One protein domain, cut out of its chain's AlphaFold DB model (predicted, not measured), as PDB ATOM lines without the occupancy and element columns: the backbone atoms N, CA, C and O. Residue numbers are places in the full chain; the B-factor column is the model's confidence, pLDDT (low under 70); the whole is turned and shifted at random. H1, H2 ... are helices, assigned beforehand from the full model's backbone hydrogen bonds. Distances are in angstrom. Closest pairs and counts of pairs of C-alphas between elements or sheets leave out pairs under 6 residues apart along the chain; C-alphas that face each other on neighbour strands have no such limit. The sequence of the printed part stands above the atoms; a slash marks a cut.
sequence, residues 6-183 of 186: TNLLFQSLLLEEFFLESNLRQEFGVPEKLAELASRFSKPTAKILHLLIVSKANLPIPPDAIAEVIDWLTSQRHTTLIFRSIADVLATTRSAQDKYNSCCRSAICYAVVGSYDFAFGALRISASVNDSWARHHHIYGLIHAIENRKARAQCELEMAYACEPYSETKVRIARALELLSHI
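AT A GLANCE: This is residues 6 to 183 of the 186 residues of an uncharacterized protein of Tolypothrix bouteillei VB521301 (UniProt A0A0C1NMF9). Six helices, H1 and H7 to H11, make a well-formed up-and-down bundle, each running against the one before it in the chain. To one side H3, H4 and H5 make a smaller, looser group, with few C-alphas near the bundle; the short H2 links H1 to this group, and H6 leads back from it along H7. The printed part has 178 residues with eleven named helices, H1 to H11 in order, and no named strand: the class is all helix. The whole is compact, with a radius of gyration of the C-alphas of 16.3 A, and spans 44 by 43 by 29 A.

IN THESE COORDINATES: The longest helix by residues is H7, residues 96 to 112, 24.6 A from C-alpha 96 at (53.864, -63.288, 17.866) to C-alpha 112. After it come H8, residues 116 to 129, 19.9 A; H9, residues 134 to 146, 18.6 A; H10, residues 150 to 163, 19.9 A; and H11, residues 167 to 181, 21.0 A, ending at (33.866, -47.813, 41.234). H1, residues 6 to 20, spans 21.7 A from (33.356, -39.777, 33.889). Between H1 and H7 come H2, residues 24 to 28; H3, residues 32 to 39; H4, residues 43 to 55, 18.9 A; H5, residues 63 to 75, 18.7 A; and H6, residues 82 to 89.

HOW THE PARTS SIT: H7 and H8 form a helical hairpin at a shallow tilt of 14 degrees, closest at the C-alphas of Ala 107 and Ala 119, 4.0 A. H9 is the hub, touching five helices. It forms a hairpin with H10, closest at the C-alphas of Ala 134 and Ala 160, 4.1 A. H10 and H11 form another, closest at Tyr 161 and Lys 170, C-alphas 5.8 A apart. H1 touches H9, closest at the C-alphas of Asn 7 and Ile 146, 5.0 A. H6 and H7 are close but not clearly touching, the C-alphas of Ser 85 and Ser 106 being 6.3 A apart. H5 touches H4 at a steep tilt of 50 degrees, closest at the C-alphas of Ile 48 and Val 69, 6.8 A. H3 and H4, a hairpin, only just touch, with 3 pairs of C-alphas within 8 A, the closest Ala 38 and Ala 46, 5.8 A. H2 touches no helix. Every O i to N i+4 pair is within hydrogen-bond range in each helix but H6, with 1 of 4, and 2 of 5 O i to N i+3 pairs.

THE WHOLE: The farthest C-alphas, of Arg 40 and Ala 162, are 45.2 A apart. The printed part has no cut and no long link. Residues 28 to 33 stand free. Mean pLDDT of the printed part is 70.8; residues 22 to 94 and 113 are under 70.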
ATOM      1  N   THR A   6      32.687 -38.486  33.709       74.75
ATOM      2  CA  THR A   6      33.356 -39.777  33.889       74.75
ATOM      3  C   THR A   6      33.931 -40.319  32.581       74.75
ATOM      4  O   THR A   6      35.034 -40.865  32.562       74.75
ATOM      5  N   ASN A   7      33.233 -40.111  31.463       78.38
ATOM      6  CA  ASN A   7      33.704 -40.491  30.133       78.38
ATOM      7  C   ASN A   7      35.004 -39.750  29.783       78.38
ATOM      8  O   ASN A   7      35.976 -40.375  29.358       78.38
ATOM      9  N   LEU A   8      35.061 -38.443  30.069       77.25
ATOM     10  CA  LEU A   8      36.260 -37.624  29.861       77.25
ATOM     11  C   LEU A   8      37.474 -38.154  30.644       77.25
ATOM     12  O   LEU A   8      38.600 -38.102  30.146       77.25
ATOM     13  N   LEU A   9      37.260 -38.706  31.843       84.25
ATOM     14  CA  LEU A   9      38.338 -39.304  32.637       84.25
ATOM     15  C   LEU A   9      38.885 -40.583  31.990       84.25
ATOM     16  O   LEU A   9      40.101 -40.744  31.910       84.25
ATOM     17  N   PHE A  10      38.031 -41.464  31.462       87.75
ATOM     18  CA  PHE A  10      38.505 -42.653  30.741       87.75
ATOM     19  C   PHE A  10      39.132 -42.317  29.384       87.75
ATOM     20  O   PHE A  10      40.122 -42.939  29.000       87.75
ATOM     21  N   GLN A  11      38.625 -41.300  28.680       82.25
ATOM     22  CA  GLN A  11      39.263 -40.774  27.468       82.25
ATOM     23  C   GLN A  11      40.661 -40.216  27.764       82.25
ATOM     24  O   GLN A  11      41.589 -40.449  26.991       82.25
ATOM     25  N   SER A  12      40.831 -39.538  28.902       80.50
ATOM     26  CA  SER A  12      42.134 -39.072  29.388       80.50
ATOM     27  C   SER A  12      43.107 -40.232  29.628       80.50
ATOM     28  O   SER A  12      44.227 -40.197  29.120       80.50
ATOM     29  N   LEU A  13      42.670 -41.303  30.302       86.38
ATOM     30  CA  LEU A  13      43.499 -42.501  30.507       86.38
ATOM     31  C   LEU A  13      43.879 -43.190  29.187       86.38
ATOM     32  O   LEU A  13      45.019 -43.608  29.007       86.38
ATOM     33  N   LEU A  14      42.952 -43.281  28.232       85.44
ATOM     34  CA  LEU A  14      43.237 -43.838  26.909       85.44
ATOM     35  C   LEU A  14      44.265 -42.993  26.137       85.44
ATOM     36  O   LEU A  14      45.137 -43.533  25.453       85.44
ATOM     37  N   LEU A  15      44.172 -41.669  26.249       78.38
ATOM     38  CA  LEU A  15      45.115 -40.745  25.630       78.38
ATOM     39  C   LEU A  15      46.504 -40.815  26.294       78.38
ATOM     40  O   LEU A  15      47.520 -40.706  25.608       78.38
ATOM     41  N   GLU A  16      46.562 -41.056  27.605       82.50
ATOM     42  CA  GLU A  16      47.809 -41.340  28.323       82.50
ATOM     43  C   GLU A  16      48.521 -42.569  27.725       82.50
ATOM     44  O   GLU A  16      49.698 -42.481  27.369       82.50
ATOM     45  N   GLU A  17      47.800 -43.675  27.498       85.69
ATOM     46  CA  GLU A  17      48.359 -44.880  26.856       85.69
ATOM     47  C   GLU A  17      48.863 -44.612  25.426       85.69
ATOM     48  O   GLU A  17      49.897 -45.142  25.016       85.69
ATOM     49  N   PHE A  18      48.186 -43.742  24.670       80.12
ATOM     50  CA  PHE A  18      48.660 -43.306  23.352       80.12
ATOM     51  C   PHE A  18      50.005 -42.572  23.432       80.12
ATOM     52  O   PHE A  18      50.899 -42.826  22.625       80.12
ATOM     53  N   PHE A  19      50.188 -41.682  24.409       70.12
ATOM     54  CA  PHE A  19      51.433 -40.918  24.547       70.12
ATOM     55  C   PHE A  19      52.610 -41.727  25.099       70.12
ATOM     56  O   PHE A  19      53.772 -41.376  24.831       70.12
ATOM     57  N   LEU A  20      52.318 -42.782  25.860       78.19
ATOM     58  CA  LEU A  20      53.306 -43.707  26.409       78.19
ATOM     59  C   LEU A  20      53.770 -44.763  25.395       78.19
ATOM     60  O   LEU A  20      54.842 -45.340  25.583       78.19
ATOM     61  N   GLU A  21      53.027 -44.998  24.308       74.25
ATOM     62  CA  GLU A  21      53.373 -46.041  23.344       74.25
ATOM     63  C   GLU A  21      54.710 -45.769  22.640       74.25
ATOM     64  O   GLU A  21      54.878 -44.877  21.793       74.25
ATOM     65  N   SER A  22      55.685 -46.611  22.973       59.91
ATOM     66  CA  SER A  22      56.986 -46.638  22.322       59.91
ATOM     67  C   SER A  22      56.824 -47.103  20.869       59.91
ATOM     68  O   SER A  22      56.062 -48.015  20.560       59.91
ATOM     69  N   ASN A  23      57.545 -46.443  19.960       55.19
ATOM     70  CA  ASN A  23      57.454 -46.529  18.493       55.19
ATOM     71  C   ASN A  23      56.372 -45.690  17.801       55.19
ATOM     72  O   ASN A  23      56.619 -45.338  16.652       55.19
ATOM     73  N   LEU A  24      55.302 -45.212  18.458       51.41
ATOM     74  CA  LEU A  24      54.482 -44.155  17.832       51.41
ATOM     75  C   LEU A  24      55.350 -42.917  17.564       51.41
ATOM     76  O   LEU A  24      55.361 -42.381  16.462       51.41
ATOM     77  N   ARG A  25      56.204 -42.530  18.520       44.97
ATOM     78  CA  ARG A  25      57.173 -41.425  18.353       44.97
ATOM     79  C   ARG A  25      58.124 -41.610  17.159       44.97
ATOM     80  O   ARG A  25      58.449 -40.633  16.488       44.97
ATOM     81  N   GLN A  26      58.570 -42.840  16.896       43.12
ATOM     82  CA  GLN A  26      59.474 -43.154  15.781       43.12
ATOM     83  C   GLN A  26      58.726 -43.240  14.445       43.12
ATOM     84  O   GLN A  26      59.224 -42.747  13.439       43.12
ATOM     85  N   GLU A  27      57.510 -43.790  14.440       44.00
ATOM     86  CA  GLU A  27      56.632 -43.856  13.267       44.00
ATOM     87  C   GLU A  27      56.137 -42.473  12.845       44.00
ATOM     88  O   GLU A  27      55.997 -42.189  11.653       44.00
ATOM     89  N   PHE A  28      55.886 -41.574  13.798       41.19
ATOM     90  CA  PHE A  28      55.661 -40.168  13.488       41.19
ATOM     91  C   PHE A  28      56.950 -39.523  12.969       41.19
ATOM     92  O   PHE A  28      56.863 -38.804  11.982       41.19
ATOM     93  N   GLY A  29      58.124 -39.850  13.526       36.41
ATOM     94  CA  GLY A  29      59.438 -39.479  12.987       36.41
ATOM     95  C   GLY A  29      59.739 -37.988  13.094       36.41
ATOM     96  O   GLY A  29      59.926 -37.338  12.062       36.41
ATOM     97  N   VAL A  30      59.693 -37.409  14.309       45.91
ATOM     98  CA  VAL A  30      59.625 -35.948  14.370       45.91
ATOM     99  C   VAL A  30      60.200 -35.201  15.571       45.91
ATOM    100  O   VAL A  30      59.641 -35.203  16.669       45.91
ATOM    101  N   PRO A  31      61.259 -34.431  15.287       42.94
ATOM    102  CA  PRO A  31      61.306 -33.007  15.624       42.94
ATOM    103  C   PRO A  31      61.089 -32.095  14.398       42.94
ATOM    104  O   PRO A  31      60.254 -31.193  14.463       42.94
ATOM    105  N   GLU A  32      61.745 -32.343  13.252       38.81
ATOM    106  CA  GLU A  32      61.730 -31.384  12.128       38.81
ATOM    107  C   GLU A  32      60.392 -31.308  11.369       38.81
ATOM    108  O   GLU A  32      59.881 -30.215  11.127       38.81
ATOM    109  N   LYS A  33      59.751 -32.443  11.051       39.31
ATOM    110  CA  LYS A  33      58.457 -32.436  10.330       39.31
ATOM    111  C   LYS A  33      57.275 -31.917  11.162       39.31
ATOM    112  O   LYS A  33      56.239 -31.616  10.589       39.31
ATOM    113  N   LEU A  34      57.401 -31.799  12.488       39.72
ATOM    114  CA  LEU A  34      56.337 -31.450  13.445       39.72
ATOM    115  C   LEU A  34      56.362 -29.946  13.601       39.72
ATOM    116  O   LEU A  34      55.301 -29.350  13.691       39.72
ATOM    117  N   ALA A  35      57.553 -29.343  13.562       36.09
ATOM    118  CA  ALA A  35      57.724 -27.910  13.392       36.09
ATOM    119  C   ALA A  35      57.176 -27.442  12.029       36.09
ATOM    120  O   ALA A  35      56.446 -26.454  11.964       36.09
ATOM    121  N   GLU A  36      57.444 -28.190  10.951       36.94
ATOM    122  CA  GLU A  36      56.922 -27.879   9.613       36.94
ATOM    123  C   GLU A  36      55.396 -28.073   9.522       36.94
ATOM    124  O   GLU A  36      54.681 -27.201   9.026       36.94
ATOM    125  N   LEU A  37      54.866 -29.160  10.088       37.09
ATOM    126  CA  LEU A  37      53.428 -29.403  10.217       37.09
ATOM    127  C   LEU A  37      52.754 -28.346  11.105       37.09
ATOM    128  O   LEU A  37      51.756 -27.765  10.693       37.09
ATOM    129  N   ALA A  38      53.323 -28.007  12.263       37.91
ATOM    130  CA  ALA A  38      52.790 -26.985  13.169       37.91
ATOM    131  C   ALA A  38      52.703 -25.594  12.531       37.91
ATOM    132  O   ALA A  38      51.788 -24.841  12.855       37.91
ATOM    133  N   SER A  39      53.593 -25.273  11.587       37.62
ATOM    134  CA  SER A  39      53.539 -24.020  10.823       37.62
ATOM    135  C   SER A  39      52.378 -23.942   9.819       37.62
ATOM    136  O   SER A  39      52.004 -22.849   9.396       37.62
ATOM    137  N   ARG A  40      51.778 -25.088   9.459       39.72
ATOM    138  CA  ARG A  40      50.642 -25.204   8.528       39.72
ATOM    139  C   ARG A  40      49.287 -25.365   9.221       39.72
ATOM    140  O   ARG A  40      48.265 -25.430   8.541       39.72
ATOM    141  N   PHE A  41      49.264 -25.421  10.551       43.03
ATOM    142  CA  PHE A  41      48.048 -25.637  11.329       43.03
ATOM    143  C   PHE A  41      47.598 -24.383  12.079       43.03
ATOM    144  O   PHE A  41      48.378 -23.494  12.415       43.03
ATOM    145  N   SER A  42      46.293 -24.305  12.344       47.88
ATOM    146  CA  SER A  42      45.693 -23.206  13.096       47.88
ATOM    147  C   SER A  42      46.269 -23.100  14.517       47.88
ATOM    148  O   SER A  42      46.593 -24.115  15.133       47.88
ATOM    149  N   LYS A  43      46.320 -21.874  15.066       44.81
ATOM    150  CA  LYS A  43      46.853 -21.520  16.405       44.81
ATOM    151  C   LYS A  43      46.524 -22.495  17.566       44.81
ATOM    152  O   LYS A  43      47.395 -22.663  18.418       44.81
ATOM    153  N   PRO A  44      45.349 -23.153  17.643       45.09
ATOM    154  CA  PRO A  44      45.060 -24.146  18.689       45.09
ATOM    155  C   PRO A  44      45.942 -25.406  18.618       45.09
ATOM    156  O   PRO A  44      46.381 -25.925  19.637       45.09
ATOM    157  N   THR A  45      46.308 -25.865  17.422       43.91
ATOM    158  CA  THR A  45      47.143 -27.064  17.226       43.91
ATOM    159  C   THR A  45      48.597 -26.828  17.659       43.91
ATOM    160  O   THR A  45      49.265 -27.736  18.151       43.91
ATOM    161  N   ALA A  46      49.076 -25.582  17.572       39.62
ATOM    162  CA  ALA A  46      50.369 -25.174  18.119       39.62
ATOM    163  C   ALA A  46      50.389 -25.194  19.662       39.62
ATOM    164  O   ALA A  46      51.422 -25.514  20.250       39.62
ATOM    165  N   LYS A  47      49.250 -24.931  20.329       45.19
ATOM    166  CA  LYS A  47      49.120 -25.109  21.786       45.19
ATOM    167  C   LYS A  47      49.214 -26.578  22.186       45.19
ATOM    168  O   LYS A  47      49.884 -26.877  23.164       45.19
ATOM    169  N   ILE A  48      48.617 -27.487  21.415       48.22
ATOM    170  CA  ILE A  48      48.699 -28.939  21.655       48.22
ATOM    171  C   ILE A  48      50.154 -29.419  21.567       48.22
ATOM    172  O   ILE A  48      50.627 -30.141  22.441       48.22
ATOM    173  N   LEU A  49      50.909 -28.948  20.571       43.12
ATOM    174  CA  LEU A  49      52.333 -29.270  20.456       43.12
ATOM    175  C   LEU A  49      53.164 -28.676  21.607       43.12
ATOM    176  O   LEU A  49      54.071 -29.325  22.123       43.12
ATOM    177  N   HIS A  50      52.817 -27.468  22.051       40.62
ATOM    178  CA  HIS A  50      53.415 -26.832  23.223       40.62
ATOM    179  C   HIS A  50      53.088 -27.594  24.524       40.62
ATOM    180  O   HIS A  50      53.949 -27.746  25.387       40.62
ATOM    181  N   LEU A  51      51.881 -28.148  24.656       43.09
ATOM    182  CA  LEU A  51      51.455 -28.977  25.790       43.09
ATOM    183  C   LEU A  51      52.197 -30.324  25.846       43.09
ATOM    184  O   LEU A  51      52.490 -30.807  26.936       43.09
ATOM    185  N   LEU A  52      52.592 -30.884  24.699       42.97
ATOM    186  CA  LEU A  52      53.460 -32.073  24.618       42.97
ATOM    187  C   LEU A  52      54.908 -31.792  25.046       42.97
ATOM    188  O   LEU A  52      55.593 -32.677  25.557       42.97
ATOM    189  N   ILE A  53      55.380 -30.556  24.863       43.19
ATOM    190  CA  ILE A  53      56.680 -30.102  25.376       43.19
ATOM    191  C   ILE A  53      56.607 -29.922  26.902       43.19
ATOM    192  O   ILE A  53      57.541 -30.300  27.608       43.19
ATOM    193  N   VAL A  54      55.477 -29.421  27.417       41.00
ATOM    194  CA  VAL A  54      55.223 -29.240  28.858       41.00
ATOM    195  C   VAL A  54      54.984 -30.572  29.586       41.00
ATOM    196  O   VAL A  54      55.450 -30.726  30.713       41.00
ATOM    197  N   SER A  55      54.353 -31.576  28.961       40.47
ATOM    198  CA  SER A  55      54.174 -32.905  29.580       40.47
ATOM    199  C   SER A  55      55.504 -33.640  29.801       40.47
ATOM    200  O   SER A  55      55.637 -34.434  30.730       40.47
ATOM    201  N   LYS A  56      56.539 -33.293  29.025       38.41
ATOM    202  CA  LYS A  56      57.925 -33.735  29.234       38.41
ATOM    203  C   LYS A  56      58.582 -33.114  30.482       38.41
ATOM    204  O   LYS A  56      59.642 -33.580  30.891       38.41
ATOM    205  N   ALA A  57      57.971 -32.084  31.074       38.00
ATOM    206  CA  ALA A  57      58.459 -31.359  32.248       38.00
ATOM    207  C   ALA A  57      57.806 -31.803  33.577       38.00
ATOM    208  O   ALA A  57      57.994 -31.132  34.588       38.00
ATOM    209  N   ASN A  58      57.078 -32.933  33.603       40.19
ATOM    210  CA  ASN A  58      56.422 -33.480  34.805       40.19
ATOM    211  C   ASN A  58      55.361 -32.552  35.433       40.19
ATOM    212  O   ASN A  58      55.199 -32.500  36.652       40.19
ATOM    213  N   LEU A  59      54.610 -31.827  34.602       35.97
ATOM    214  CA  LEU A  59      53.486 -31.009  35.057       35.97
ATOM    215  C   LEU A  59      52.152 -31.683  34.696       35.97
ATOM    216  O   LEU A  59      52.016 -32.185  33.577       35.97
ATOM    217  N   PRO A  60      51.171 -31.715  35.620       39.34
ATOM    218  CA  PRO A  60      49.878 -32.345  35.379       39.34
ATOM    219  C   PRO A  60      49.163 -31.666  34.208       39.34
ATOM    220  O   PRO A  60      49.089 -30.439  34.137       39.34
ATOM    221  N   ILE A  61      48.643 -32.475  33.284       43.88
ATOM    222  CA  ILE A  61      47.907 -31.987  32.117       43.88
ATOM    223  C   ILE A  61      46.541 -31.474  32.600       43.88
ATOM    224  O   ILE A  61      45.785 -32.250  33.190       43.88
ATOM    225  N   PRO A  62      46.200 -30.193  32.365       43.66
ATOM    226  CA  PRO A  62      44.893 -29.666  32.727       43.66
ATOM    227  C   PRO A  62      43.788 -30.398  31.945       43.66
ATOM    228  O   PRO A  62      43.945 -30.580  30.736       43.66
ATOM    229  N   PRO A  63      42.663 -30.777  32.573       44.78
ATOM    230  CA  PRO A  63      41.540 -31.436  31.895       44.78
ATOM    231  C   PRO A  63      41.049 -30.696  30.637       44.78
ATOM    232  O   PRO A  63      40.709 -31.329  29.640       44.78
ATOM    233  N   ASP A  64      41.112 -29.363  30.640       48.09
ATOM    234  CA  ASP A  64      40.703 -28.519  29.510       48.09
ATOM    235  C   ASP A  64      41.599 -28.706  28.273       48.09
ATOM    236  O   ASP A  64      41.128 -28.670  27.139       48.09
ATOM    237  N   ALA A  65      42.888 -28.988  28.482       51.50
ATOM    238  CA  ALA A  65      43.822 -29.285  27.398       51.50
ATOM    239  C   ALA A  65      43.505 -30.630  26.725       51.50
ATOM    240  O   ALA A  65      43.745 -30.800  25.532       51.50
ATOM    241  N   ILE A  66      42.954 -31.583  27.480       51.38
ATOM    242  CA  ILE A  66      42.547 -32.897  26.968       51.38
ATOM    243  C   ILE A  66      41.282 -32.757  26.119       51.38
ATOM    244  O   ILE A  66      41.214 -33.329  25.032       51.38
ATOM    245  N   ALA A  67      40.320 -31.945  26.564       50.62
ATOM    246  CA  ALA A  67      39.103 -31.658  25.808       50.62
ATOM    247  C   ALA A  67      39.408 -31.006  24.445       50.62
ATOM    248  O   ALA A  67      38.917 -31.476  23.420       50.62
ATOM    249  N   GLU A  68      40.302 -30.009  24.402       54.00
ATOM    250  CA  GLU A  68      40.729 -29.372  23.143       54.00
ATOM    251  C   GLU A  68      41.415 -30.362  22.179       54.00
ATOM    252  O   GLU A  68      41.238 -30.283  20.959       54.00
ATOM    253  N   VAL A  69      42.185 -31.319  22.710       52.31
ATOM    254  CA  VAL A  69      42.843 -32.371  21.915       52.31
ATOM    255  C   VAL A  69      41.822 -33.338  21.323       52.31
ATOM    256  O   VAL A  69      41.930 -33.693  20.147       52.31
ATOM    257  N   ILE A  70      40.826 -33.747  22.109       51.94
ATOM    258  CA  ILE A  70      39.755 -34.648  21.671       51.94
ATOM    259  C   ILE A  70      38.898 -33.978  20.589       51.94
ATOM    260  O   ILE A  70      38.660 -34.584  19.541       51.94
ATOM    261  N   ASP A  71      38.502 -32.718  20.777       53.88
ATOM    262  CA  ASP A  71      37.739 -31.952  19.780       53.88
ATOM    263  C   ASP A  71      38.524 -31.784  18.471       53.88
ATOM    264  O   ASP A  71      37.986 -31.929  17.369       53.88
ATOM    265  N   TRP A  72      39.836 -31.557  18.563       54.62
ATOM    266  CA  TRP A  72      40.686 -31.476  17.382       54.62
ATOM    267  C   TRP A  72      40.830 -32.832  16.670       54.62
ATOM    268  O   TRP A  72      40.640 -32.898  15.455       54.62
ATOM    269  N   LEU A  73      41.107 -33.923  17.390       50.31
ATOM    270  CA  LEU A  73      41.256 -35.265  16.805       50.31
ATOM    271  C   LEU A  73      39.967 -35.750  16.136       50.31
ATOM    272  O   LEU A  73      40.001 -36.304  15.036       50.31
ATOM    273  N   THR A  74      38.822 -35.495  16.769       50.19
ATOM    274  CA  THR A  74      37.505 -35.849  16.226       50.19
ATOM    275  C   THR A  74      37.127 -35.005  15.005       50.19
ATOM    276  O   THR A  74      36.423 -35.508  14.128       50.19
ATOM    277  N   SER A  75      37.653 -33.780  14.874       53.19
ATOM    278  CA  SER A  75      37.482 -32.940  13.674       53.19
ATOM    279  C   SER A  75      38.268 -33.429  12.444       53.19
ATOM    280  O   SER A  75      37.915 -33.101  11.314       53.19
ATOM    281  N   GLN A  76      39.303 -34.257  12.636       50.81
ATOM    282  CA  GLN A  76      40.188 -34.777  11.577       50.81
ATOM    283  C   GLN A  76      39.757 -36.163  11.047       50.81
ATOM    284  O   GLN A  76      40.547 -36.870  10.418       50.81
ATOM    285  N   ARG A  77      38.501 -36.556  11.307       45.97
ATOM    286  CA  ARG A  77      37.949 -37.927  11.347       45.97
ATOM    287  C   ARG A  77      38.174 -38.866  10.147       45.97
ATOM    288  O   ARG A  77      37.790 -40.025  10.253       45.97
ATOM    289  N   HIS A  78      38.781 -38.450   9.032       45.69
ATOM    290  CA  HIS A  78      38.836 -39.291   7.826       45.69
ATOM    291  C   HIS A  78      40.175 -39.410   7.089       45.69
ATOM    292  O   HIS A  78      40.337 -40.377   6.351       45.69
ATOM    293  N   THR A  79      41.155 -38.521   7.250       44.72
ATOM    294  CA  THR A  79      42.174 -38.394   6.185       44.72
ATOM    295  C   THR A  79      43.553 -38.981   6.472       44.72
ATOM    296  O   THR A  79      44.223 -39.366   5.520       44.72
ATOM    297  N   THR A  80      43.993 -39.118   7.726       44.19
ATOM    298  CA  THR A  80      45.434 -39.373   7.977       44.19
ATOM    299  C   THR A  80      45.746 -40.653   8.760       44.19
ATOM    300  O   THR A  80      46.830 -41.208   8.601       44.19
ATOM    301  N   LEU A  81      44.804 -41.180   9.553       45.72
ATOM    302  CA  LEU A  81      45.021 -42.387  10.377       45.72
ATOM    303  C   LEU A  81      44.629 -43.700   9.678       45.72
ATOM    304  O   LEU A  81      45.176 -44.750  10.006       45.72
ATOM    305  N   ILE A  82      43.770 -43.636   8.653       41.19
ATOM    306  CA  ILE A  82      43.420 -44.787   7.800       41.19
ATOM    307  C   ILE A  82      44.655 -45.307   7.041       41.19
ATOM    308  O   ILE A  82      44.802 -46.507   6.829       41.19
ATOM    309  N   PHE A  83      45.588 -44.422   6.673       40.03
ATOM    310  CA  PHE A  83      46.706 -44.774   5.792       40.03
ATOM    311  C   PHE A  83      47.847 -45.558   6.458       40.03
ATOM    312  O   PHE A  83      48.670 -46.121   5.741       40.03
ATOM    313  N   ARG A  84      47.915 -45.639   7.796       43.81
ATOM    314  CA  ARG A  84      49.006 -46.356   8.490       43.81
ATOM    315  C   ARG A  84      48.620 -47.703   9.094       43.81
ATOM    316  O   ARG A  84      49.488 -48.563   9.167       43.81
ATOM    317  N   SER A  85      47.349 -47.949   9.422       42.69
ATOM    318  CA  SER A  85      46.952 -49.266   9.954       42.69
ATOM    319  C   SER A  85      47.045 -50.388   8.910       42.69
ATOM    320  O   SER A  85      47.268 -51.545   9.253       42.69
ATOM    321  N   ILE A  86      46.951 -50.048   7.619       40.22
ATOM    322  CA  ILE A  86      47.101 -51.001   6.511       40.22
ATOM    323  C   ILE A  86      48.565 -51.454   6.360       40.22
ATOM    324  O   ILE A  86      48.816 -52.606   6.008       40.22
ATOM    325  N   ALA A  87      49.538 -50.589   6.671       42.91
ATOM    326  CA  ALA A  87      50.957 -50.947   6.612       42.91
ATOM    327  C   ALA A  87      51.350 -51.963   7.705       42.91
ATOM    328  O   ALA A  87      52.223 -52.798   7.480       42.91
ATOM    329  N   ASP A  88      50.655 -51.943   8.845       44.00
ATOM    330  CA  ASP A  88      50.889 -52.838   9.984       44.00
ATOM    331  C   ASP A  88      50.288 -54.240   9.791       44.00
ATOM    332  O   ASP A  88      50.873 -55.237  10.220       44.00
ATOM    333  N   VAL A  89      49.172 -54.351   9.061       41.88
ATOM    334  CA  VAL A  89      48.566 -55.648   8.698       41.88
ATOM    335  C   VAL A  89      49.439 -56.432   7.703       41.88
ATOM    336  O   VAL A  89      49.391 -57.661   7.673       41.88
ATOM    337  N   LEU A  90      50.292 -55.750   6.929       39.31
ATOM    338  CA  LEU A  90      51.194 -56.364   5.944       39.31
ATOM    339  C   LEU A  90      52.528 -56.866   6.532       39.31
ATOM    340  O   LEU A  90      53.336 -57.445   5.805       39.31
ATOM    341  N   ALA A  91      52.768 -56.724   7.839       44.00
ATOM    342  CA  ALA A  91      53.961 -57.250   8.505       44.00
ATOM    343  C   ALA A  91      53.810 -58.741   8.887       44.00
ATOM    344  O   ALA A  91      53.992 -59.135  10.038       44.00
ATOM    345  N   THR A  92      53.495 -59.601   7.918       44.03
ATOM    346  CA  THR A  92      53.306 -61.058   8.087       44.03
ATOM    347  C   THR A  92      54.606 -61.846   8.345       44.03
ATOM    348  O   THR A  92      54.623 -63.067   8.213       44.03
ATOM    349  N   THR A  93      55.696 -61.174   8.723       49.78
ATOM    350  CA  THR A  93      57.024 -61.761   8.998       49.78
ATOM    351  C   THR A  93      57.534 -61.521  10.423       49.78
ATOM    352  O   THR A  93      58.661 -61.900  10.734       49.78
ATOM    353  N   ARG A  94      56.742 -60.894  11.306       60.97
ATOM    354  CA  ARG A  94      57.167 -60.559  12.677       60.97
ATOM    355  C   ARG A  94      56.759 -61.617  13.712       60.97
ATOM    356  O   ARG A  94      55.873 -62.432  13.465       60.97
ATOM    357  N   SER A  95      57.419 -61.602  14.874       82.00
ATOM    358  CA  SER A  95      57.131 -62.525  15.980       82.00
ATOM    359  C   SER A  95      55.688 -62.372  16.494       82.00
ATOM    360  O   SER A  95      55.041 -61.345  16.275       82.00
ATOM    361  N   ALA A  96      55.179 -63.373  17.221       84.38
ATOM    362  CA  ALA A  96      53.864 -63.288  17.866       84.38
ATOM    363  C   ALA A  96      53.748 -62.035  18.759       84.38
ATOM    364  O   ALA A  96      52.762 -61.306  18.687       84.38
ATOM    365  N   GLN A  97      54.799 -61.724  19.522       87.50
ATOM    366  CA  GLN A  97      54.859 -60.529  20.365       87.50
ATOM    367  C   GLN A  97      54.712 -59.232  19.560       87.50
ATOM    368  O   GLN A  97      53.975 -58.332  19.960       87.50
ATOM    369  N   ASP A  98      55.380 -59.132  18.413       82.75
ATOM    370  CA  ASP A  98      55.315 -57.939  17.565       82.75
ATOM    371  C   ASP A  98      53.932 -57.759  16.944       82.75
ATOM    372  O   ASP A  98      53.409 -56.642  16.906       82.75
ATOM    373  N   LYS A  99      53.320 -58.859  16.484       81.88
ATOM    374  CA  LYS A  99      51.952 -58.854  15.956       81.88
ATOM    375  C   LYS A  99      50.964 -58.379  17.021       81.88
ATOM    376  O   LYS A  99      50.143 -57.509  16.742       81.88
ATOM    377  N   TYR A 100      51.072 -58.910  18.239       89.75
ATOM    378  CA  TYR A 100      50.263 -58.484  19.382       89.75
ATOM    379  C   TYR A 100      50.441 -56.987  19.676       89.75
ATOM    380  O   TYR A 100      49.465 -56.241  19.747       89.75
ATOM    381  N   ASN A 101      51.690 -56.523  19.777       86.69
ATOM    382  CA  ASN A 101      52.001 -55.127  20.088       86.69
ATOM    383  C   ASN A 101      51.484 -54.163  19.009       86.69
ATOM    384  O   ASN A 101      50.907 -53.130  19.344       86.69
ATOM    385  N   SER A 102      51.638 -54.508  17.728       81.94
ATOM    386  CA  SER A 102      51.118 -53.707  16.609       81.94
ATOM    387  C   SER A 102      49.585 -53.648  16.607       81.94
ATOM    388  O   SER A 102      49.007 -52.574  16.421       81.94
ATOM    389  N   CYS A 103      48.906 -54.758  16.917       86.12
ATOM    390  CA  CYS A 103      47.449 -54.770  17.052       86.12
ATOM    391  C   CYS A 103      46.978 -53.897  18.225       86.12
ATOM    392  O   CYS A 103      46.072 -53.082  18.054       86.12
ATOM    393  N   CYS A 104      47.625 -53.993  19.391       90.94
ATOM    394  CA  CYS A 104      47.342 -53.112  20.528       90.94
ATOM    395  C   CYS A 104      47.568 -51.629  20.184       90.94
ATOM    396  O   CYS A 104      46.750 -50.780  20.534       90.94
ATOM    397  N   ARG A 105      48.643 -51.301  19.459       85.12
ATOM    398  CA  ARG A 105      48.935 -49.930  19.009       85.12
ATOM    399  C   ARG A 105      47.863 -49.395  18.065       85.12
ATOM    400  O   ARG A 105      47.369 -48.284  18.262       85.12
ATOM    401  N   SER A 106      47.471 -50.202  17.081       78.38
ATOM    402  CA  SER A 106      46.372 -49.883  16.166       78.38
ATOM    403  C   SER A 106      45.070 -49.654  16.932       78.38
ATOM    404  O   SER A 106      44.368 -48.680  16.668       78.38
ATOM    405  N   ALA A 107      44.774 -50.496  17.927       86.06
ATOM    406  CA  ALA A 107      43.588 -50.351  18.760       86.06
ATOM    407  C   ALA A 107      43.551 -49.014  19.507       86.06
ATOM    408  O   ALA A 107      42.529 -48.334  19.462       86.06
ATOM    409  N   ILE A 108      44.661 -48.604  20.131       86.31
ATOM    410  CA  ILE A 108      44.750 -47.304  20.814       86.31
ATOM    411  C   ILE A 108      44.530 -46.163  19.814       86.31
ATOM    412  O   ILE A 108      43.745 -45.256  20.082       86.31
ATOM    413  N   CYS A 109      45.161 -46.227  18.636       76.19
ATOM    414  CA  CYS A 109      45.000 -45.216  17.589       76.19
ATOM    415  C   CYS A 109      43.536 -45.071  17.145       76.19
ATOM    416  O   CYS A 109      43.032 -43.954  17.042       76.19
ATOM    417  N   TYR A 110      42.842 -46.189  16.917       75.00
ATOM    418  CA  TYR A 110      41.421 -46.191  16.573       75.00
ATOM    419  C   TYR A 110      40.533 -45.697  17.716       75.00
ATOM    420  O   TYR A 110      39.593 -44.938  17.482       75.00
ATOM    421  N   ALA A 111      40.834 -46.095  18.950       82.25
ATOM    422  CA  ALA A 111      40.050 -45.727  20.118       82.25
ATOM    423  C   ALA A 111      40.145 -44.222  20.424       82.25
ATOM    424  O   ALA A 111      39.127 -43.593  20.705       82.25
ATOM    425  N   VAL A 112      41.332 -43.622  20.290       75.25
ATOM    426  CA  VAL A 112      41.554 -42.181  20.504       75.25
ATOM    427  C   VAL A 112      40.737 -41.314  19.532       75.25
ATOM    428  O   VAL A 112      40.280 -40.239  19.908       75.25
ATOM    429  N   VAL A 113      40.482 -41.790  18.308       68.62
ATOM    430  CA  VAL A 113      39.614 -41.095  17.334       68.62
ATOM    431  C   VAL A 113      38.144 -41.529  17.390       68.62
ATOM    432  O   VAL A 113      37.359 -41.209  16.493       68.62
ATOM    433  N   GLY A 114      37.757 -42.289  18.418       71.19
ATOM    434  CA  GLY A 114      36.384 -42.759  18.623       71.19
ATOM    435  C   GLY A 114      35.918 -43.821  17.621       71.19
ATOM    436  O   GLY A 114      34.719 -44.022  17.453       71.19
ATOM    437  N   SER A 115      36.841 -44.487  16.924       74.12
ATOM    438  CA  SER A 115      36.555 -45.578  15.982       74.12
ATOM    439  C   SER A 115      36.571 -46.936  16.695       74.12
ATOM    440  O   SER A 115      37.402 -47.797  16.401       74.12
ATOM    441  N   TYR A 116      35.671 -47.129  17.665       84.38
ATOM    442  CA  TYR A 116      35.710 -48.284  18.576       84.38
ATOM    443  C   TYR A 116      35.521 -49.639  17.888       84.38
ATOM    444  O   TYR A 116      36.176 -50.597  18.282       84.38
ATOM    445  N   ASP A 117      34.738 -49.727  16.809       79.62
ATOM    446  CA  ASP A 117      34.578 -50.982  16.056       79.62
ATOM    447  C   ASP A 117      35.910 -51.491  15.482       79.62
ATOM    448  O   ASP A 117      36.240 -52.677  15.580       79.62
ATOM    449  N   PHE A 118      36.716 -50.579  14.929       77.50
ATOM    450  CA  PHE A 118      38.054 -50.898  14.432       77.50
ATOM    451  C   PHE A 118      39.021 -51.204  15.576       77.50
ATOM    452  O   PHE A 118      39.826 -52.132  15.461       77.50
ATOM    453  N   ALA A 119      38.905 -50.487  16.700       84.81
ATOM    454  CA  ALA A 119      39.694 -50.771  17.893       84.81
ATOM    455  C   ALA A 119      39.427 -52.193  18.413       84.81
ATOM    456  O   ALA A 119      40.363 -52.976  18.560       84.81
ATOM    457  N   PHE A 120      38.160 -52.580  18.580       90.88
ATOM    458  CA  PHE A 120      37.771 -53.939  18.965       90.88
ATOM    459  C   PHE A 120      38.191 -54.990  17.930       90.88
ATOM    460  O   PHE A 120      38.551 -56.109  18.291       90.88
ATOM    461  N   GLY A 121      38.175 -54.655  16.637       82.62
ATOM    462  CA  GLY A 121      38.746 -55.502  15.587       82.62
ATOM    463  C   GLY A 121      40.219 -55.826  15.840       82.62
ATOM    464  O   GLY A 121      40.593 -56.998  15.865       82.62
ATOM    465  N   ALA A 122      41.034 -54.804  16.095       84.88
ATOM    466  CA  ALA A 122      42.454 -54.975  16.382       84.88
ATOM    467  C   ALA A 122      42.698 -55.717  17.711       84.88
ATOM    468  O   ALA A 122      43.540 -56.615  17.770       84.88
ATOM    469  N   LEU A 123      41.921 -55.424  18.758       94.31
ATOM    470  CA  LEU A 123      42.052 -56.104  20.051       94.31
ATOM    471  C   LEU A 123      41.692 -57.590  19.983       94.31
ATOM    472  O   LEU A 123      42.379 -58.392  20.605       94.31
ATOM    473  N   ARG A 124      40.694 -57.993  19.183       91.81
ATOM    474  CA  ARG A 124      40.400 -59.421  18.943       91.81
ATOM    475  C   ARG A 124      41.568 -60.148  18.288       91.81
ATOM    476  O   ARG A 124      41.858 -61.285  18.648       91.81
ATOM    477  N   ILE A 125      42.253 -59.500  17.345       86.44
ATOM    478  CA  ILE A 125      43.458 -60.079  16.740       86.44
ATOM    479  C   ILE A 125      44.552 -60.209  17.805       86.44
ATOM    480  O   ILE A 125      45.191 -61.255  17.881       86.44
ATOM    481  N   SER A 126      44.726 -59.202  18.664       89.88
ATOM    482  CA  SER A 126      45.669 -59.254  19.786       89.88
ATOM    483  C   SER A 126      45.372 -60.419  20.743       89.88
ATOM    484  O   SER A 126      46.255 -61.234  20.997       89.88
ATOM    485  N   ALA A 127      44.122 -60.559  21.189       93.81
ATOM    486  CA  ALA A 127      43.670 -61.650  22.056       93.81
ATOM    487  C   ALA A 127      43.907 -63.031  21.417       93.81
ATOM    488  O   ALA A 127      44.385 -63.955  22.067       93.81
ATOM    489  N   SER A 128      43.683 -63.157  20.100       92.94
ATOM    490  CA  SER A 128      43.946 -64.409  19.370       92.94
ATOM    491  C   SER A 128      45.426 -64.808  19.327       92.94
ATOM    492  O   SER A 128      45.738 -65.970  19.073       92.94
ATOM    493  N   VAL A 129      46.340 -63.854  19.541       91.12
ATOM    494  CA  VAL A 129      47.777 -64.126  19.637       91.12
ATOM    495  C   VAL A 129      48.139 -64.586  21.044       91.12
ATOM    496  O   VAL A 129      48.842 -65.587  21.183       91.12
ATOM    497  N   ASN A 130      47.684 -63.862  22.071       92.88
ATOM    498  CA  ASN A 130      47.829 -64.268  23.465       92.88
ATOM    499  C   ASN A 130      46.829 -63.533  24.377       92.88
ATOM    500  O   ASN A 130      47.010 -62.355  24.686       92.88
ATOM    501  N   ASP A 131      45.822 -64.262  24.853       95.12
ATOM    502  CA  ASP A 131      44.782 -63.759  25.761       95.12
ATOM    503  C   ASP A 131      45.285 -63.600  27.210       95.12
ATOM    504  O   ASP A 131      44.720 -62.873  28.004       95.12
ATOM    505  N   SER A 132      46.415 -64.210  27.584       95.50
ATOM    506  CA  SER A 132      46.977 -64.051  28.938       95.50
ATOM    507  C   SER A 132      47.752 -62.743  29.145       95.50
ATOM    508  O   SER A 132      48.308 -62.516  30.216       95.50
ATOM    509  N   TRP A 133      47.849 -61.883  28.130       95.69
ATOM    510  CA  TRP A 133      48.608 -60.637  28.216       95.69
ATOM    511  C   TRP A 133      47.718 -59.446  28.551       95.69
ATOM    512  O   TRP A 133      46.705 -59.196  27.909       95.69
ATOM    513  N   ALA A 134      48.153 -58.637  29.514       96.88
ATOM    514  CA  ALA A 134      47.334 -57.576  30.097       96.88
ATOM    515  C   ALA A 134      46.918 -56.465  29.124       96.88
ATOM    516  O   ALA A 134      45.840 -55.888  29.246       96.88
ATOM    517  N   ARG A 135      47.784 -56.130  28.163       95.69
ATOM    518  CA  ARG A 135      47.659 -54.882  27.399       95.69
ATOM    519  C   ARG A 135      46.338 -54.743  26.634       95.69
ATOM    520  O   ARG A 135      45.750 -53.667  26.641       95.69
ATOM    521  N   HIS A 136      45.882 -55.790  25.956       97.00
ATOM    522  CA  HIS A 136      44.657 -55.709  25.168       97.00
ATOM    523  C   HIS A 136      43.411 -55.648  26.067       97.00
ATOM    524  O   HIS A 136      42.515 -54.861  25.770       97.00
ATOM    525  N   HIS A 137      43.403 -56.369  27.195       98.31
ATOM    526  CA  HIS A 137      42.379 -56.247  28.238       98.31
ATOM    527  C   HIS A 137      42.314 -54.832  28.821       98.31
ATOM    528  O   HIS A 137      41.235 -54.265  28.958       98.31
ATOM    529  N   HIS A 138      43.465 -54.196  29.078       98.19
ATOM    530  CA  HIS A 138      43.501 -52.804  29.546       98.19
ATOM    531  C   HIS A 138      42.800 -51.868  28.554       98.19
ATOM    532  O   HIS A 138      41.916 -51.100  28.926       98.19
ATOM    533  N   ILE A 139      43.125 -51.985  27.261       97.44
ATOM    534  CA  ILE A 139      42.520 -51.150  26.211       97.44
ATOM    535  C   ILE A 139      41.020 -51.462  26.048       97.44
ATOM    536  O   ILE A 139      40.225 -50.527  25.935       97.44
ATOM    537  N   TYR A 140      40.606 -52.738  26.079       98.06
ATOM    538  CA  TYR A 140      39.187 -53.128  26.103       98.06
ATOM    539  C   TYR A 140      38.446 -52.468  27.264       98.06
ATOM    540  O   TYR A 140      37.384 -51.875  27.063       98.06
ATOM    541  N   GLY A 141      39.027 -52.545  28.461       97.75
ATOM    542  CA  GLY A 141      38.487 -51.983  29.687       97.75
ATOM    543  C   GLY A 141      38.235 -50.483  29.582       97.75
ATOM    544  O   GLY A 141      37.129 -50.019  29.865       97.75
ATOM    545  N   LEU A 142      39.224 -49.735  29.086       96.94
ATOM    546  CA  LEU A 142      39.100 -48.293  28.858       96.94
ATOM    547  C   LEU A 142      38.008 -47.962  27.833       96.94
ATOM    548  O   LEU A 142      37.177 -47.093  28.091       96.94
ATOM    549  N   ILE A 143      37.956 -48.667  26.697       95.62
ATOM    550  CA  ILE A 143      36.925 -48.428  25.672       95.62
ATOM    551  C   ILE A 143      35.530 -48.745  26.223       95.62
ATOM    552  O   ILE A 143      34.603 -47.958  26.045       95.62
ATOM    553  N   HIS A 144      35.360 -49.861  26.936       96.31
ATOM    554  CA  HIS A 144      34.078 -50.204  27.547       96.31
ATOM    555  C   HIS A 144      33.639 -49.193  28.603       96.31
ATOM    556  O   HIS A 144      32.448 -48.894  28.678       96.31
ATOM    557  N   ALA A 145      34.567 -48.635  29.379       94.12
ATOM    558  CA  ALA A 145      34.248 -47.579  30.329       94.12
ATOM    559  C   ALA A 145      33.785 -46.295  29.615       94.12
ATOM    560  O   ALA A 145      32.787 -45.699  30.015       94.12
ATOM    561  N   ILE A 146      34.431 -45.930  28.501       91.06
ATOM    562  CA  ILE A 146      34.017 -44.811  27.634       91.06
ATOM    563  C   ILE A 146      32.619 -45.047  27.033       91.06
ATOM    564  O   ILE A 146      31.813 -44.123  26.944       91.06
ATOM    565  N   GLU A 147      32.287 -46.283  26.661       91.12
ATOM    566  CA  GLU A 147      30.951 -46.666  26.177       91.12
ATOM    567  C   GLU A 147      29.910 -46.857  27.301       91.12
ATOM    568  O   GLU A 147      28.805 -47.337  27.041       91.12
ATOM    569  N   ASN A 148      30.253 -46.518  28.549       90.81
ATOM    570  CA  ASN A 148      29.426 -46.708  29.743       90.81
ATOM    571  C   ASN A 148      28.976 -48.171  29.973       90.81
ATOM    572  O   ASN A 148      27.895 -48.458  30.486       90.81
ATOM    573  N   ARG A 149      29.816 -49.138  29.589       92.94
ATOM    574  CA  ARG A 149      29.595 -50.582  29.766       92.94
ATOM    575  C   ARG A 149      30.306 -51.080  31.025       92.94
ATOM    576  O   ARG A 149      31.214 -51.907  30.937       92.94
ATOM    577  N   LYS A 150      29.881 -50.590  32.196       93.56
ATOM    578  CA  LYS A 150      30.570 -50.791  33.489       93.56
ATOM    579  C   LYS A 150      30.992 -52.240  33.758       93.56
ATOM    580  O   LYS A 150      32.161 -52.486  34.027       93.56
ATOM    581  N   ALA A 151      30.072 -53.198  33.648       95.06
ATOM    582  CA  ALA A 151      30.368 -54.603  33.950       95.06
ATOM    583  C   ALA A 151      31.460 -55.196  33.041       95.06
ATOM    584  O   ALA A 151      32.319 -55.940  33.506       95.06
ATOM    585  N   ARG A 152      31.459 -54.834  31.750       96.81
ATOM    586  CA  ARG A 152      32.487 -55.287  30.803       96.81
ATOM    587  C   ARG A 152      33.820 -54.602  31.067       96.81
ATOM    588  O   ARG A 152      34.844 -55.267  31.077       96.81
ATOM    589  N   ALA A 153      33.791 -53.295  31.330       96.88
ATOM    590  CA  ALA A 153      34.985 -52.547  31.697       96.88
ATOM    591  C   ALA A 153      35.658 -53.140  32.940       96.88
ATOM    592  O   ALA A 153      36.870 -53.318  32.950       96.88
ATOM    593  N   GLN A 154      34.868 -53.497  33.955       97.75
ATOM    594  CA  GLN A 154      35.378 -54.074  35.193       97.75
ATOM    595  C   GLN A 154      36.066 -55.412  34.942       97.75
ATOM    596  O   GLN A 154      37.214 -55.579  35.338       97.75
ATOM    597  N   CYS A 155      35.392 -56.322  34.234       98.06
ATOM    598  CA  CYS A 155      35.938 -57.635  33.899       98.06
ATOM    599  C   CYS A 155      37.297 -57.519  33.191       98.06
ATOM    600  O   CYS A 155      38.276 -58.136  33.602       98.06
ATOM    601  N   GLU A 156      37.369 -56.685  32.155       98.44
ATOM    602  CA  GLU A 156      38.580 -56.499  31.355       98.44
ATOM    603  C   GLU A 156      39.709 -55.842  32.165       98.44
ATOM    604  O   GLU A 156      40.856 -56.279  32.112       98.44
ATOM    605  N   LEU A 157      39.407 -54.827  32.977       98.38
ATOM    606  CA  LEU A 157      40.421 -54.168  33.805       98.38
ATOM    607  C   LEU A 157      40.939 -55.074  34.936       98.38
ATOM    608  O   LEU A 157      42.129 -55.037  35.243       98.38
ATOM    609  N   GLU A 158      40.089 -55.908  35.537       98.38
ATOM    610  CA  GLU A 158      40.509 -56.901  36.534       98.38
ATOM    611  C   GLU A 158      41.421 -57.966  35.906       98.38
ATOM    612  O   GLU A 158      42.467 -58.294  36.473       98.38
ATOM    613  N   MET A 159      41.084 -58.444  34.702       98.25
ATOM    614  CA  MET A 159      41.944 -59.345  33.930       98.25
ATOM    615  C   MET A 159      43.283 -58.693  33.580       98.25
ATOM    616  O   MET A 159      44.340 -59.291  33.797       98.25
ATOM    617  N   ALA A 160      43.261 -57.446  33.101       98.19
ATOM    618  CA  ALA A 160      44.472 -56.686  32.822       98.19
ATOM    619  C   ALA A 160      45.354 -56.581  34.071       98.19
ATOM    620  O   ALA A 160      46.550 -56.857  34.014       98.19
ATOM    621  N   TYR A 161      44.762 -56.242  35.219       98.12
ATOM    622  CA  TYR A 161      45.488 -56.107  36.477       98.12
ATOM    623  C   TYR A 161      46.126 -57.427  36.923       98.12
ATOM    624  O   TYR A 161      47.285 -57.444  37.346       98.12
ATOM    625  N   ALA A 162      45.394 -58.537  36.812       97.81
ATOM    626  CA  ALA A 162      45.886 -59.862  37.177       97.81
ATOM    627  C   ALA A 162      47.075 -60.300  36.305       97.81
ATOM    628  O   ALA A 162      48.053 -60.843  36.822       97.81
ATOM    629  N   CYS A 163      47.013 -60.016  35.004       96.56
ATOM    630  CA  CYS A 163      48.002 -60.450  34.020       96.56
ATOM    631  C   CYS A 163      49.218 -59.515  33.884       96.56
ATOM    632  O   CYS A 163      50.176 -59.870  33.201       96.56
ATOM    633  N   GLU A 164      49.196 -58.317  34.473       97.12
ATOM    634  CA  GLU A 164      50.223 -57.294  34.245       97.12
ATOM    635  C   GLU A 164      51.472 -57.516  35.127       97.12
ATOM    636  O   GLU A 164      51.391 -57.405  36.356       97.12
ATOM    637  N   PRO A 165      52.653 -57.819  34.558       94.44
ATOM    638  CA  PRO A 165      53.864 -58.010  35.353       94.44
ATOM    639  C   PRO A 165      54.509 -56.694  35.821       94.44
ATOM    640  O   PRO A 165      55.239 -56.706  36.813       94.44
ATOM    641  N   TYR A 166      54.264 -55.566  35.146       92.69
ATOM    642  CA  TYR A 166      54.950 -54.301  35.412       92.69
ATOM    643  C   TYR A 166      54.168 -53.410  36.387       92.69
ATOM    644  O   TYR A 166      52.994 -53.093  36.186       92.69
ATOM    645  N   SER A 167      54.842 -52.949  37.443       92.00
ATOM    646  CA  SER A 167      54.239 -52.138  38.512       92.00
ATOM    647  C   SER A 167      53.637 -50.824  38.006       92.00
ATOM    648  O   SER A 167      52.537 -50.462  38.416       92.00
ATOM    649  N   GLU A 168      54.314 -50.130  37.090       89.69
ATOM    650  CA  GLU A 168      53.850 -48.847  36.545       89.69
ATOM    651  C   GLU A 168      52.521 -48.984  35.793       89.69
ATOM    652  O   GLU A 168      51.599 -48.194  36.000       89.69
ATOM    653  N   THR A 169      52.392 -50.009  34.947       90.50
ATOM    654  CA  THR A 169      51.150 -50.272  34.209       90.50
ATOM    655  C   THR A 169      50.042 -50.744  35.148       90.50
ATOM    656  O   THR A 169      48.906 -50.286  35.026       90.50
ATOM    657  N   LYS A 170      50.370 -51.553  36.165       94.44
ATOM    658  CA  LYS A 170      49.425 -51.939  37.227       94.44
ATOM    659  C   LYS A 170      48.809 -50.744  37.948       94.44
ATOM    660  O   LYS A 170      47.613 -50.769  38.221       94.44
ATOM    661  N   VAL A 171      49.587 -49.697  38.230       95.25
ATOM    662  CA  VAL A 171      49.072 -48.463  38.851       95.25
ATOM    663  C   VAL A 171      48.051 -47.773  37.942       95.25
ATOM    664  O   VAL A 171      46.997 -47.352  38.418       95.25
ATOM    665  N   ARG A 172      48.310 -47.700  36.629       93.88
ATOM    666  CA  ARG A 172      47.366 -47.099  35.669       93.88
ATOM    667  C   ARG A 172      46.078 -47.914  35.529       93.88
ATOM    668  O   ARG A 172      44.996 -47.332  35.509       93.88
ATOM    669  N   ILE A 173      46.175 -49.246  35.515       97.44
ATOM    670  CA  ILE A 173      45.002 -50.137  35.521       97.44
ATOM    671  C   ILE A 173      44.200 -49.969  36.823       97.44
ATOM    672  O   ILE A 173      42.980 -49.826  36.784       97.44
ATOM    673  N   ALA A 174      44.873 -49.924  37.979       96.81
ATOM    674  CA  ALA A 174      44.218 -49.714  39.272       96.81
ATOM    675  C   ALA A 174      43.467 -48.377  39.331       96.81
ATOM    676  O   ALA A 174      42.333 -48.333  39.799       96.81
ATOM    677  N   ARG A 175      44.053 -47.306  38.782       94.69
ATOM    678  CA  ARG A 175      43.387 -46.002  38.650       94.69
ATOM    679  C   ARG A 175      42.112 -46.092  37.806       94.69
ATOM    680  O   ARG A 175      41.110 -45.475  38.151       94.69
ATOM    681  N   ALA A 176      42.124 -46.866  36.720       95.75
ATOM    682  CA  ALA A 176      40.928 -47.091  35.906       95.75
ATOM    683  C   ALA A 176      39.835 -47.855  36.681       95.75
ATOM    684  O   ALA A 176      38.662 -47.491  36.600       95.75
ATOM    685  N   LEU A 177      40.212 -48.873  37.464       97.06
ATOM    686  CA  LEU A 177      39.293 -49.619  38.335       97.06
ATOM    687  C   LEU A 177      38.683 -48.735  39.432       97.06
ATOM    688  O   LEU A 177      37.480 -48.803  39.685       97.06
ATOM    689  N   GLU A 178      39.491 -47.876  40.052       94.88
ATOM    690  CA  GLU A 178      39.031 -46.917  41.059       94.88
ATOM    691  C   GLU A 178      37.997 -45.953  40.467       94.88
ATOM    692  O   GLU A 178      36.891 -45.837  40.997       94.88
ATOM    693  N   LEU A 179      38.289 -45.355  39.305       92.50
ATOM    694  CA  LEU A 179      37.336 -44.499  38.588       92.50
ATOM    695  C   LEU A 179      36.023 -45.224  38.274       92.50
ATOM    696  O   LEU A 179      34.943 -44.648  38.412       92.50
ATOM    697  N   LEU A 180      36.100 -46.499  37.891       92.88
ATOM    698  CA  LEU A 180      34.931 -47.310  37.564       92.88
ATOM    699  C   LEU A 180      34.030 -47.559  38.782       92.88
ATOM    700  O   LEU A 180      32.806 -47.653  38.640       92.88
ATOM    701  N   SER A 181      34.612 -47.635  39.982       89.19
ATOM    702  CA  SER A 181      33.866 -47.813  41.234       89.19
ATOM    703  C   SER A 181      32.931 -46.635  41.537       89.19
ATOM    704  O   SER A 181      31.869 -46.833  42.128       89.19
ATOM    705  N   HIS A 182      33.272 -45.438  41.047       85.19
ATOM    706  CA  HIS A 182      32.488 -44.216  41.216       85.19
ATOM    707  C   HIS A 182      31.349 -44.061  40.197       85.19
ATOM    708  O   HIS A 182      30.461 -43.234  40.404       85.19
ATOM    709  N   ILE A 183      31.318 -44.872  39.131       82.19
ATOM    710  CA  ILE A 183      30.181 -44.905  38.202       82.19
ATOM    711  C   ILE A 183      29.010 -45.602  38.892       82.19
ATOM    712  O   ILE A 183      29.083 -46.789  39.221       82.19
TER     713      ILE A 183